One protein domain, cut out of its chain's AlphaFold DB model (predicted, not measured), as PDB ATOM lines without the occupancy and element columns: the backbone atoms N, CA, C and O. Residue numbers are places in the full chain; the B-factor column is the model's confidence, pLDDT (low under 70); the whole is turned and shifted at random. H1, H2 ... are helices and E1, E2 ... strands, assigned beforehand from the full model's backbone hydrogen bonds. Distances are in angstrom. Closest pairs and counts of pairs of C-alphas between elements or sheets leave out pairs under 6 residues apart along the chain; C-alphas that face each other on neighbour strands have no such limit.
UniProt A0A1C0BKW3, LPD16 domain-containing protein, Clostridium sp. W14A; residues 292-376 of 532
ATOM      1  N   LEU A 292      10.455  43.320 -29.999       96.62
ATOM      2  CA  LEU A 292      10.952  42.103 -29.378       96.62
ATOM      3  C   LEU A 292      12.345  41.793 -29.929       96.62
ATOM      4  O   LEU A 292      12.495  41.476 -31.109       96.62
ATOM      5  N   LEU A 293      13.349  41.868 -29.060       96.38
ATOM      6  CA  LEU A 293      14.759  41.659 -29.377       96.38
ATOM      7  C   LEU A 293      15.173  40.237 -29.001       96.38
ATOM      8  O   LEU A 293      15.008  39.826 -27.848       96.38
ATOM      9  N   ASP A 294      15.683  39.475 -29.971       94.56
ATOM     10  CA  ASP A 294      16.193  38.104 -29.803       94.56
ATOM     11  C   ASP A 294      15.262  37.150 -29.054       94.56
ATOM     12  O   ASP A 294      15.692  36.170 -28.441       94.56
ATOM     13  N   ASN A 295      13.956  37.432 -29.111       92.06
ATOM     14  CA  ASN A 295      12.932  36.712 -28.367       92.06
ATOM     15  C   ASN A 295      13.199  36.663 -26.843       92.06
ATOM     16  O   ASN A 295      12.698  35.757 -26.173       92.06
ATOM     17  N   ALA A 296      13.967  37.620 -26.314       93.81
ATOM     18  CA  ALA A 296      14.485  37.642 -24.947       93.81
ATOM     19  C   ALA A 296      14.169  38.943 -24.193       93.81
ATOM     20  O   ALA A 296      13.985  38.905 -22.980       93.81
ATOM     21  N   ALA A 297      14.056  40.074 -24.891       96.19
ATOM     22  CA  ALA A 297      13.731  41.359 -24.279       96.19
ATOM     23  C   ALA A 297      12.733  42.153 -25.122       96.19
ATOM     24  O   ALA A 297      12.681  42.008 -26.344       96.19
ATOM     25  N   TYR A 298      11.959  43.005 -24.462       97.38
ATOM     26  CA  TYR A 298      11.115  44.007 -25.094       97.38
ATOM     27  C   TYR A 298      11.789  45.375 -25.006       97.38
ATOM     28  O   TYR A 298      12.164  45.790 -23.918       97.38
ATOM     29  N   LEU A 299      11.922  46.075 -26.129       96.94
ATOM     30  CA  LEU A 299      12.347  47.469 -26.203       96.94
ATOM     31  C   LEU A 299      11.130  48.337 -26.504       96.94
ATOM     32  O   LEU A 299      10.589  48.302 -27.610       96.94
ATOM     33  N   TYR A 300      10.724  49.116 -25.515       97.06
ATOM     34  CA  TYR A 300       9.691  50.125 -25.639       97.06
ATOM     35  C   TYR A 300      10.314  51.479 -25.950       97.06
ATOM     36  O   TYR A 300      11.285  51.869 -25.308       97.06
ATOM     37  N   LEU A 301       9.746  52.192 -26.914       94.31
ATOM     38  CA  LEU A 301      10.123  53.545 -27.303       94.31
ATOM     39  C   LEU A 301       8.895  54.433 -27.172       94.31
ATOM     40  O   LEU A 301       7.823  54.053 -27.644       94.31
ATOM     41  N   LYS A 302       9.061  55.609 -26.569       92.31
ATOM     42  CA  LYS A 302       7.997  56.600 -26.419       92.31
ATOM     43  C   LYS A 302       8.555  58.010 -26.560       92.31
ATOM     44  O   LYS A 302       9.541  58.353 -25.915       92.31
ATOM     45  N   GLU A 303       7.913  58.807 -27.394       86.94
ATOM     46  CA  GLU A 303       8.211  60.221 -27.578       86.94
ATOM     47  C   GLU A 303       7.831  61.033 -26.334       86.94
ATOM     48  O   GLU A 303       6.790  60.795 -25.716       86.94
ATOM     49  N   ASN A 304       8.691  61.987 -25.996       82.12
ATOM     50  CA  ASN A 304       8.555  62.982 -24.939       82.12
ATOM     51  C   ASN A 304       8.990  64.357 -25.498       82.12
ATOM     52  O   ASN A 304       9.448  64.441 -26.636       82.12
ATOM     53  N   GLU A 305       8.894  65.424 -24.695       70.19
ATOM     54  CA  GLU A 305       9.222  66.804 -25.113       70.19
ATOM     55  C   GLU A 305      10.650  66.952 -25.675       70.19
ATOM     56  O   GLU A 305      10.846  67.654 -26.663       70.19
ATOM     57  N   ASP A 306      11.620  66.218 -25.122       68.12
ATOM     58  CA  ASP A 306      13.036  66.334 -25.506       68.12
ATOM     59  C   ASP A 306      13.485  65.318 -26.587       68.12
ATOM     60  O   ASP A 306      14.675  65.210 -26.880       68.12
ATOM     61  N   GLY A 307      12.580  64.493 -27.145       80.06
ATOM     62  CA  GLY A 307      12.944  63.366 -28.027       80.06
ATOM     63  C   GLY A 307      12.263  62.044 -27.662       80.06
ATOM     64  O   GLY A 307      11.053  61.995 -27.483       80.06
ATOM     65  N   TYR A 308      13.011  60.936 -27.569       88.62
ATOM     66  CA  TYR A 308      12.432  59.614 -27.270       88.62
ATOM     67  C   TYR A 308      13.039  58.983 -26.018       88.62
ATOM     68  O   TYR A 308      14.231  58.682 -25.959       88.62
ATOM     69  N   GLY A 309      12.185  58.673 -25.045       91.69
ATOM     70  CA  GLY A 309      12.519  57.752 -23.970       91.69
ATOM     71  C   GLY A 309      12.482  56.306 -24.460       91.69
ATOM     72  O   GLY A 309      11.643  55.935 -25.287       91.69
ATOM     73  N   TYR A 310      13.367  55.470 -23.923       94.62
ATOM     74  CA  TYR A 310      13.319  54.029 -24.134       94.62
ATOM     75  C   TYR A 310      13.311  53.258 -22.819       94.62
ATOM     76  O   TYR A 310      13.853  53.692 -21.800       94.62
ATOM     77  N   THR A 311      12.698  52.081 -22.840       96.56
ATOM     78  CA  THR A 311      12.668  51.162 -21.704       96.56
ATOM     79  C   THR A 311      12.808  49.732 -22.198       96.56
ATOM     80  O   THR A 311      12.077  49.292 -23.081       96.56
ATOM     81  N   LEU A 312      13.763  49.005 -21.633       96.44
ATOM     82  CA  LEU A 312      13.961  47.584 -21.862       96.44
ATOM     83  C   LEU A 312      13.293  46.787 -20.747       96.44
ATOM     84  O   LEU A 312      13.499  47.066 -19.565       96.44
ATOM     85  N   TYR A 313      12.547  45.762 -21.133       96.94
ATOM     86  CA  TYR A 313      11.946  44.793 -20.228       96.94
ATOM     87  C   TYR A 313      12.468  43.398 -20.543       96.94
ATOM     88  O   TYR A 313      12.553  42.999 -21.707       96.94
ATOM     89  N   ASP A 314      12.762  42.624 -19.507       96.25
ATOM     90  CA  ASP A 314      13.003  41.194 -19.659       96.25
ATOM     91  C   ASP A 314      11.706  40.503 -20.102       96.25
ATOM     92  O   ASP A 314      10.637  40.747 -19.540       96.25
ATOM     93  N   LYS A 315      11.770  39.643 -21.121       94.81
ATOM     94  CA  LYS A 315      10.561  39.050 -21.708       94.81
ATOM     95  C   LYS A 315       9.829  38.110 -20.747       94.81
ATOM     96  O   LYS A 315       8.606  38.012 -20.812       94.81
ATOM     97  N   GLU A 316      10.556  37.374 -19.909       94.06
ATOM     98  CA  GLU A 316       9.958  36.354 -19.039       94.06
ATOM     99  C   GLU A 316       9.335  36.968 -17.788       94.06
ATOM    100  O   GLU A 316       8.230  36.595 -17.392       94.06
ATOM    101  N   SER A 317      10.040  37.909 -17.164       94.00
ATOM    102  CA  SER A 317       9.600  38.568 -15.937       94.00
ATOM    103  C   SER A 317       8.771  39.822 -16.180       94.00
ATOM    104  O   SER A 317       8.091  40.257 -15.255       94.00
ATOM    105  N   LEU A 318       8.823  40.403 -17.386       94.44
ATOM    106  CA  LEU A 318       8.216  41.694 -17.746       94.44
ATOM    107  C   LEU A 318       8.687  42.865 -16.874       94.44
ATOM    108  O   LEU A 318       8.062  43.925 -16.846       94.44
ATOM    109  N   ARG A 319       9.797  42.682 -16.155       93.50
ATOM    110  CA  ARG A 319      10.392  43.717 -15.319       93.50
ATOM    111  C   ARG A 319      11.379  44.532 -16.121       93.50
ATOM    112  O   ARG A 319      12.083  44.018 -16.989       93.50
ATOM    113  N   GLU A 320      11.418  45.810 -15.788       95.06
ATOM    114  CA  GLU A 320      12.356  46.754 -16.363       95.06
ATOM    115  C   GLU A 320      13.795  46.321 -16.064       95.06
ATOM    116  O   GLU A 320      14.161  46.063 -14.914       95.06
ATOM    117  N   THR A 321      14.604  46.225 -17.114       94.00
ATOM    118  CA  THR A 321      16.028  45.891 -17.025       94.00
ATOM    119  C   THR A 321      16.916  47.104 -17.239       94.00
ATOM    120  O   THR A 321      18.004  47.168 -16.671       94.00
ATOM    121  N   ALA A 322      16.469  48.047 -18.066       93.50
ATOM    122  CA  ALA A 322      17.162  49.297 -18.335       93.50
ATOM    123  C   ALA A 322      16.174  50.337 -18.865       93.50
ATOM    124  O   ALA A 322      15.148  49.995 -19.451       93.50
ATOM    125  N   ASN A 323      16.507  51.606 -18.693       93.88
ATOM    126  CA  ASN A 323      15.805  52.716 -19.309       93.88
ATOM    127  C   ASN A 323      16.819  53.799 -19.675       93.88
ATOM    128  O   ASN A 323      17.928  53.841 -19.134       93.88
ATOM    129  N   GLY A 324      16.422  54.683 -20.578       90.12
ATOM    130  CA  GLY A 324      17.227  55.838 -20.912       90.12
ATOM    131  C   GLY A 324      16.536  56.748 -21.907       90.12
ATOM    132  O   GLY A 324      15.336  56.637 -22.165       90.12
ATOM    133  N   PHE A 325      17.327  57.656 -22.460       88.62
ATOM    134  CA  PHE A 325      16.859  58.673 -23.382       88.62
ATOM    135  C   PHE A 325      17.706  58.670 -24.653       88.62
ATOM    136  O   PHE A 325      18.936  58.590 -24.580       88.62
ATOM    137  N   ALA A 326      17.049  58.705 -25.808       78.00
ATOM    138  CA  ALA A 326      17.681  58.926 -27.099       78.00
ATOM    139  C   ALA A 326      17.729  60.447 -27.357       78.00
ATOM    140  O   ALA A 326      16.705  61.112 -27.260       78.00
ATOM    141  N   ASP A 327      18.941  60.949 -27.607       69.94
ATOM    142  CA  ASP A 327      19.414  62.350 -27.537       69.94
ATOM    143  C   ASP A 327      18.622  63.378 -28.378       69.94
ATOM    144  O   ASP A 327      17.850  63.018 -29.274       69.94
ATOM    145  N   GLU A 328      18.882  64.670 -28.137       53.56
ATOM    146  CA  GLU A 328      18.298  65.785 -28.897       53.56
ATOM    147  C   GLU A 328      18.646  65.669 -30.394       53.56
ATOM    148  O   GLU A 328      19.810  65.694 -30.804       53.56
ATOM    149  N   GLY A 329      17.621  65.523 -31.239       56.53
ATOM    150  CA  GLY A 329      17.758  65.344 -32.693       56.53
ATOM    151  C   GLY A 329      17.175  64.034 -33.227       56.53
ATOM    152  O   GLY A 329      17.079  63.851 -34.445       56.53
ATOM    153  N   VAL A 330      16.730  63.135 -32.346       60.59
ATOM    154  CA  VAL A 330      15.952  61.951 -32.727       60.59
ATOM    155  C   VAL A 330      14.511  62.340 -33.035       60.59
ATOM    156  O   VAL A 330      13.698  62.549 -32.143       60.59
ATOM    157  N   SER A 331      14.173  62.376 -34.321       67.19
ATOM    158  CA  SER A 331      12.847  62.775 -34.809       67.19
ATOM    159  C   SER A 331      11.983  61.611 -35.302       67.19
ATOM    160  O   SER A 331      11.040  61.821 -36.061       67.19
ATOM    161  N   SER A 332      12.295  60.359 -34.947       78.12
ATOM    162  CA  SER A 332      11.475  59.213 -35.361       78.12
ATOM    163  C   SER A 332      11.721  57.962 -34.515       78.12
ATOM    164  O   SER A 332      12.812  57.766 -33.984       78.12
ATOM    165  N   VAL A 333      10.737  57.060 -34.464       85.19
ATOM    166  CA  VAL A 333      10.884  55.736 -33.830       85.19
ATOM    167  C   VAL A 333      12.057  54.921 -34.407       85.19
ATOM    168  O   VAL A 333      12.812  54.373 -33.608       85.19
ATOM    169  N   PRO A 334      12.287  54.834 -35.736       83.56
ATOM    170  CA  PRO A 334      13.441  54.108 -36.276       83.56
ATOM    171  C   PRO A 334      14.796  54.663 -35.825       83.56
ATOM    172  O   PRO A 334      15.689  53.897 -35.473       83.56
ATOM    173  N   THR A 335      14.957  55.989 -35.795       83.38
ATOM    174  CA  THR A 335      16.202  56.598 -35.304       83.38
ATOM    175  C   THR A 335      16.352  56.417 -33.794       83.38
ATOM    176  O   THR A 335      17.449  56.110 -33.328       83.38
ATOM    177  N   ALA A 336      15.250  56.506 -33.039       87.69
ATOM    178  CA  ALA A 336      15.224  56.226 -31.605       87.69
ATOM    179  C   ALA A 336      15.614  54.775 -31.301       87.69
ATOM    180  O   ALA A 336      16.367  54.519 -30.366       87.69
ATOM    181  N   TYR A 337      15.139  53.834 -32.117       90.81
ATOM    182  CA  TYR A 337      15.460  52.416 -32.021       90.81
ATOM    183  C   TYR A 337      16.963  52.166 -32.182       90.81
ATOM    184  O   TYR A 337      17.583  51.585 -31.291       90.81
ATOM    185  N   GLU A 338      17.565  52.647 -33.273       89.06
ATOM    186  CA  GLU A 338      19.003  52.473 -33.531       89.06
ATOM    187  C   GLU A 338      19.853  53.086 -32.411       89.06
ATOM    188  O   GLU A 338      20.832  52.494 -31.946       89.06
ATOM    189  N   GLN A 339      19.449  54.255 -31.915       89.31
ATOM    190  CA  GLN A 339      20.156  54.919 -30.832       89.31
ATOM    191  C   GLN A 339      20.005  54.200 -29.490       89.31
ATOM    192  O   GLN A 339      20.995  54.065 -28.770       89.31
ATOM    193  N   ALA A 340      18.811  53.706 -29.158       91.44
ATOM    194  CA  ALA A 340      18.589  52.914 -27.952       91.44
ATOM    195  C   ALA A 340      19.468  51.653 -27.955       91.44
ATOM    196  O   ALA A 340      20.143  51.368 -26.965       91.44
ATOM    197  N   LEU A 341      19.557  50.950 -29.093       92.50
ATOM    198  CA  LEU A 341      20.464  49.808 -29.236       92.50
ATOM    199  C   LEU A 341      21.933  50.207 -29.052       92.50
ATOM    200  O   LEU A 341      22.672  49.519 -28.348       92.50
ATOM    201  N   ALA A 342      22.366  51.321 -29.645       90.25
ATOM    202  CA  ALA A 342      23.739  51.798 -29.518       90.25
ATOM    203  C   ALA A 342      24.099  52.202 -28.075       90.25
ATOM    204  O   ALA A 342      25.213  51.923 -27.619       90.25
ATOM    205  N   LEU A 343      23.170  52.841 -27.355       89.88
ATOM    206  CA  LEU A 343      23.342  53.265 -25.961       89.88
ATOM    207  C   LEU A 343      23.449  52.075 -25.004       89.88
ATOM    208  O   LEU A 343      24.285  52.106 -24.099       89.88
ATOM    209  N   GLU A 344      22.664  51.030 -25.253       92.94
ATOM    210  CA  GLU A 344      22.658  49.788 -24.473       92.94
ATOM    211  C   GLU A 344      23.665  48.748 -24.988       92.94
ATOM    212  O   GLU A 344      23.773  47.644 -24.453       92.94
ATOM    213  N   HIS A 345      24.449  49.101 -26.014       91.88
ATOM    214  CA  HIS A 345      25.439  48.231 -26.652       91.88
ATOM    215  C   HIS A 345      24.854  46.894 -27.146       91.88
ATOM    216  O   HIS A 345      25.507  45.847 -27.093       91.88
ATOM    217  N   LEU A 346      23.620  46.935 -27.648       91.00
ATOM    218  CA  LEU A 346      22.886  45.788 -28.166       91.00
ATOM    219  C   LEU A 346      23.072  45.656 -29.682       91.00
ATOM    220  O   LEU A 346      23.068  46.633 -30.422       91.00
ATOM    221  N   THR A 347      23.207  44.416 -30.150       91.31
ATOM    222  CA  THR A 347      23.236  44.064 -31.581       91.31
ATOM    223  C   THR A 347      22.361  42.829 -31.798       91.31
ATOM    224  O   THR A 347      22.883  41.720 -31.937       91.31
ATOM    225  N   PRO A 348      21.025  42.984 -31.731       90.81
ATOM    226  CA  PRO A 348      20.119  41.849 -31.771       90.81
ATOM    227  C   PRO A 348      20.221  41.123 -33.116       90.81
ATOM    228  O   PRO A 348      20.243  41.751 -34.175       90.81
ATOM    229  N   ALA A 349      20.277  39.791 -33.087       87.81
ATOM    230  CA  ALA A 349      20.278  38.973 -34.302       87.81
ATOM    231  C   ALA A 349      18.898  38.963 -34.981       87.81
ATOM    232  O   ALA A 349      18.793  38.802 -36.198       87.81
ATOM    233  N   THR A 350      17.842  39.127 -34.187       90.44
ATOM    234  CA  THR A 350      16.449  39.233 -34.614       90.44
ATOM    235  C   THR A 350      15.755  40.359 -33.861       90.44
ATOM    236  O   THR A 350      15.895  40.495 -32.647       90.44
ATOM    237  N   SER A 351      14.983  41.157 -34.591       93.38
ATOM    238  CA  SER A 351      14.145  42.212 -34.035       93.38
ATOM    239  C   SER A 351      12.821  42.230 -34.776       93.38
ATOM    240  O   SER A 351      12.793  42.233 -36.009       93.38
ATOM    241  N   GLU A 352      11.728  42.199 -34.025       93.12
ATOM    242  CA  GLU A 352      10.375  42.240 -34.561       93.12
ATOM    243  C   GLU A 352       9.574  43.309 -33.831       93.12
ATOM    244  O   GLU A 352       9.558  43.351 -32.603       93.12
ATOM    245  N   LYS A 353       8.874  44.161 -34.576       92.25
ATOM    246  CA  LYS A 353       7.933  45.104 -33.979       92.25
ATOM    247  C   LYS A 353       6.669  44.365 -33.539       92.25
ATOM    248  O   LYS A 353       6.066  43.650 -34.336       92.25
ATOM    249  N   VAL A 354       6.250  44.560 -32.293       94.62
ATOM    250  CA  VAL A 354       5.119  43.854 -31.674       94.62
ATOM    251  C   VAL A 354       4.022  44.826 -31.215       94.62
ATOM    252  O   VAL A 354       4.292  46.013 -31.027       94.62
ATOM    253  N   PRO A 355       2.773  44.355 -31.023       93.56
ATOM    254  CA  PRO A 355       1.692  45.191 -30.508       93.56
ATOM    255  C   PRO A 355       1.970  45.736 -29.102       93.56
ATOM    256  O   PRO A 355       2.557  45.057 -28.260       93.56
ATOM    257  N   LEU A 356       1.450  46.932 -28.822       93.25
ATOM    258  CA  LEU A 356       1.570  47.603 -27.521       93.25
ATOM    259  C   LEU A 356       0.725  46.960 -26.409       93.25
ATOM    260  O   LEU A 356       0.868  47.331 -25.247       93.25
ATOM    261  N   ASP A 357      -0.121  45.974 -26.727       92.12
ATOM    262  CA  ASP A 357      -0.976  45.279 -25.752       92.12
ATOM    263  C   ASP A 357      -0.182  44.683 -24.576       92.12
ATOM    264  O   ASP A 357      -0.689  44.645 -23.453       92.12
ATOM    265  N   ILE A 358       1.082  44.298 -24.807       92.69
ATOM    266  CA  ILE A 358       1.998  43.777 -23.779       92.69
ATOM    267  C   ILE A 358       2.252  44.774 -22.634       92.69
ATOM    268  O   ILE A 358       2.540  44.364 -21.511       92.69
ATOM    269  N   LEU A 359       2.083  46.082 -22.870       93.12
ATOM    270  CA  LEU A 359       2.215  47.105 -21.828       93.12
ATOM    271  C   LEU A 359       1.199  46.916 -20.696       93.12
ATOM    272  O   LEU A 359       1.481  47.288 -19.558       93.12
ATOM    273  N   ARG A 360       0.036  46.311 -20.974       93.25
ATOM    274  CA  ARG A 360      -0.954  45.982 -19.934       93.25
ATOM    275  C   ARG A 360      -0.429  44.914 -18.982       93.25
ATOM    276  O   ARG A 360      -0.597  45.049 -17.772       93.25
ATOM    277  N   ASP A 361       0.231  43.893 -19.520       94.50
ATOM    278  CA  ASP A 361       0.814  42.813 -18.726       94.50
ATOM    279  C   ASP A 361       2.010  43.326 -17.911       94.50
ATOM    280  O   ASP A 361       2.109  43.045 -16.717       94.50
ATOM    281  N   ILE A 362       2.862  44.163 -18.519       93.69
ATOM    282  CA  ILE A 362       3.963  44.859 -17.832       93.69
ATOM    283  C   ILE A 362       3.426  45.715 -16.672       93.69
ATOM    284  O   ILE A 362       3.936  45.641 -15.551       93.69
ATOM    285  N   ALA A 363       2.367  46.499 -16.904       91.94
ATOM    286  CA  ALA A 363       1.752  47.326 -15.868       91.94
ATOM    287  C   ALA A 363       1.185  46.485 -14.712       91.94
ATOM    288  O   ALA A 363       1.366  46.849 -13.550       91.94
ATOM    289  N   ALA A 364       0.564  45.341 -15.013       92.56
ATOM    290  CA  ALA A 364       0.042  44.427 -14.000       92.56
ATOM    291  C   ALA A 364       1.154  43.805 -13.138       92.56
ATOM    292  O   ALA A 364       0.994  43.701 -11.921       92.56
ATOM    293  N   VAL A 365       2.293  43.427 -13.733       92.75
ATOM    294  CA  VAL A 365       3.465  42.945 -12.974       92.75
ATOM    295  C   VAL A 365       4.018  44.051 -12.075       92.75
ATOM    296  O   VAL A 365       4.254  43.816 -10.891       92.75
ATOM    297  N   ARG A 366       4.150  45.277 -12.595       89.88
ATOM    298  CA  ARG A 366       4.608  46.429 -11.806       89.88
ATOM    299  C   ARG A 366       3.687  46.713 -10.617       89.88
ATOM    300  O   ARG A 366       4.172  46.972  -9.520       89.88
ATOM    301  N   GLU A 367       2.371  46.647 -10.809       89.00
ATOM    302  CA  GLU A 367       1.399  46.822  -9.724       89.00
ATOM    303  C   GLU A 367       1.532  45.719  -8.664       89.00
ATOM    304  O   GLU A 367       1.539  46.015  -7.469       89.00
ATOM    305  N   GLN A 368       1.712  44.459  -9.074       88.44
ATOM    306  CA  GLN A 368       1.961  43.353  -8.144       88.44
ATOM    307  C   GLN A 368       3.240  43.559  -7.326       88.44
ATOM    308  O   GLN A 368       3.214  43.350  -6.113       88.44
ATOM    309  N   ASP A 369       4.324  44.008  -7.960       86.88
ATOM    310  CA  ASP A 369       5.591  44.299  -7.285       86.88
ATOM    311  C   ASP A 369       5.433  45.423  -6.248       86.88
ATOM    312  O   ASP A 369       5.931  45.309  -5.124       86.88
ATOM    313  N   VAL A 370       4.679  46.480  -6.579       82.50
ATOM    314  CA  VAL A 370       4.354  47.574  -5.646       82.50
ATOM    315  C   VAL A 370       3.515  47.066  -4.471       82.50
ATOM    316  O   VAL A 370       3.833  47.358  -3.320       82.50
ATOM    317  N   GLN A 371       2.482  46.263  -4.728       83.56
ATOM    318  CA  GLN A 371       1.639  45.680  -3.679       83.56
ATOM    319  C   GLN A 371       2.428  44.725  -2.768       83.56
ATOM    320  O   GLN A 371       2.244  44.709  -1.549       83.56
ATOM    321  N   GLU A 372       3.343  43.932  -3.332       85.81
ATOM    322  CA  GLU A 372       4.229  43.072  -2.550       85.81
ATOM    323  C   GLU A 372       5.207  43.896  -1.701       85.81
ATOM    324  O   GLU A 372       5.457  43.544  -0.545       85.81
ATOM    325  N   TYR A 373       5.724  45.004  -2.236       79.12
ATOM    326  CA  TYR A 373       6.567  45.939  -1.498       79.12
ATOM    327  C   TYR A 373       5.817  46.593  -0.329       79.12
ATOM    328  O   TYR A 373       6.333  46.600   0.788       79.12
ATOM    329  N   ILE A 374       4.592  47.083  -0.548       78.25
ATOM    330  CA  ILE A 374       3.727  47.662   0.496       78.25
ATOM    331  C   ILE A 374       3.500  46.648   1.622       78.25
ATOM    332  O   ILE A 374       3.773  46.943   2.788       78.25
ATOM    333  N   ARG A 375       3.122  45.415   1.262       80.31
ATOM    334  CA  ARG A 375       2.898  44.324   2.219       80.31
ATOM    335  C   ARG A 375       4.162  43.961   2.998       80.31
ATOM    336  O   ARG A 375       4.092  43.721   4.199       80.31
ATOM    337  N   LYS A 376       5.322  43.881   2.335       79.25
ATOM    338  CA  LYS A 376       6.604  43.549   2.989       79.25
ATOM    339  C   LYS A 376       7.063  44.629   3.963       79.25
ATOM    340  O   LYS A 376       7.749  44.299   4.928       79.25
TER     341      LYS A 376
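AT A GLANCE: This is residues 292 to 376 of the 532 residues of the protein "LPD16 domain-containing protein" of Clostridium sp. W14A (UniProt A0A1C0BKW3). A twisted sheet of three strands, E1, E2 and E3, has the short helix H1 laid across one face, and the long helix H2 runs out past the sheet as an arm whose residues 370 to 376 stick out. The 85 printed residues hold, along the chain, E1, E2, E3, H1, E4 and H2. The sheet's order is E1 - E2 - E3, all antiparallel, and the class is mixed, helices and strands. The whole is only just compact, close to loose, with a radius of gyration of the C-alphas of 13.8 A and spans of 43 by 31 by 23 A.

IN THESE COORDINATES: Begin with the sheet: find C-alpha 297 at (13.731, 41.359, -24.279), where E1, residues 297 to 304, starts its 22.2 A. E2, residues 307 to 314, covers 23.7 A, and E3, residues 320 to 326, covers 17.1 A. Next look at C-alpha 333 at (10.884, 55.736, -33.830), from which H1, residues 333 to 343, runs 14.9 A. E4, residues 351 to 354, is 9.5 A long. H2, residues 358 to 376, runs 27.2 A and ends at C-alpha 376 at (6.604, 43.549, 2.989).

HOW THE PARTS SIT: E1, E2 and E3 form a meander, each strand the antiparallel neighbour of the one before. In the hairpin of E1 and E2, look for N 300 and O 311, 2.8 A apart and within hydrogen-bond range. In the hairpin of E2 and E3, N 310 and O 324 are within range at 2.9 A. H1 is on one face of this sheet, which gives two layers, a sheet and a helix over it, at a height over the sheet of 8.5 A. It lies over E2 and E3, and only just over E1, with 3 of its C-alphas. It runs only just across the strands, at 62 degrees to E2 on the local plane. Its closest C-alphas to E3 are those of Ala 336 and Ala 326, 5.8 A apart. E4 pairs with no named strand; it is near E1, with 10 pairs of C-alphas within 10 A. H2 only grazes the sheet, with its residues 358 to 366, and is apart from H1. In H1 and H2 every O i to N i+4 pair is within hydrogen-bond range.

THE WHOLE: The two C-alphas farthest apart are those of Gly 329 and Arg 375, 43.4 A. The printed part has no cut, and no link is long. Residues 370 to 376, which belong to H2, stand free. In this model the mean pLDDT of the printed part is 88.4; look for values under 70 at residue 306 and residues 327 to 331.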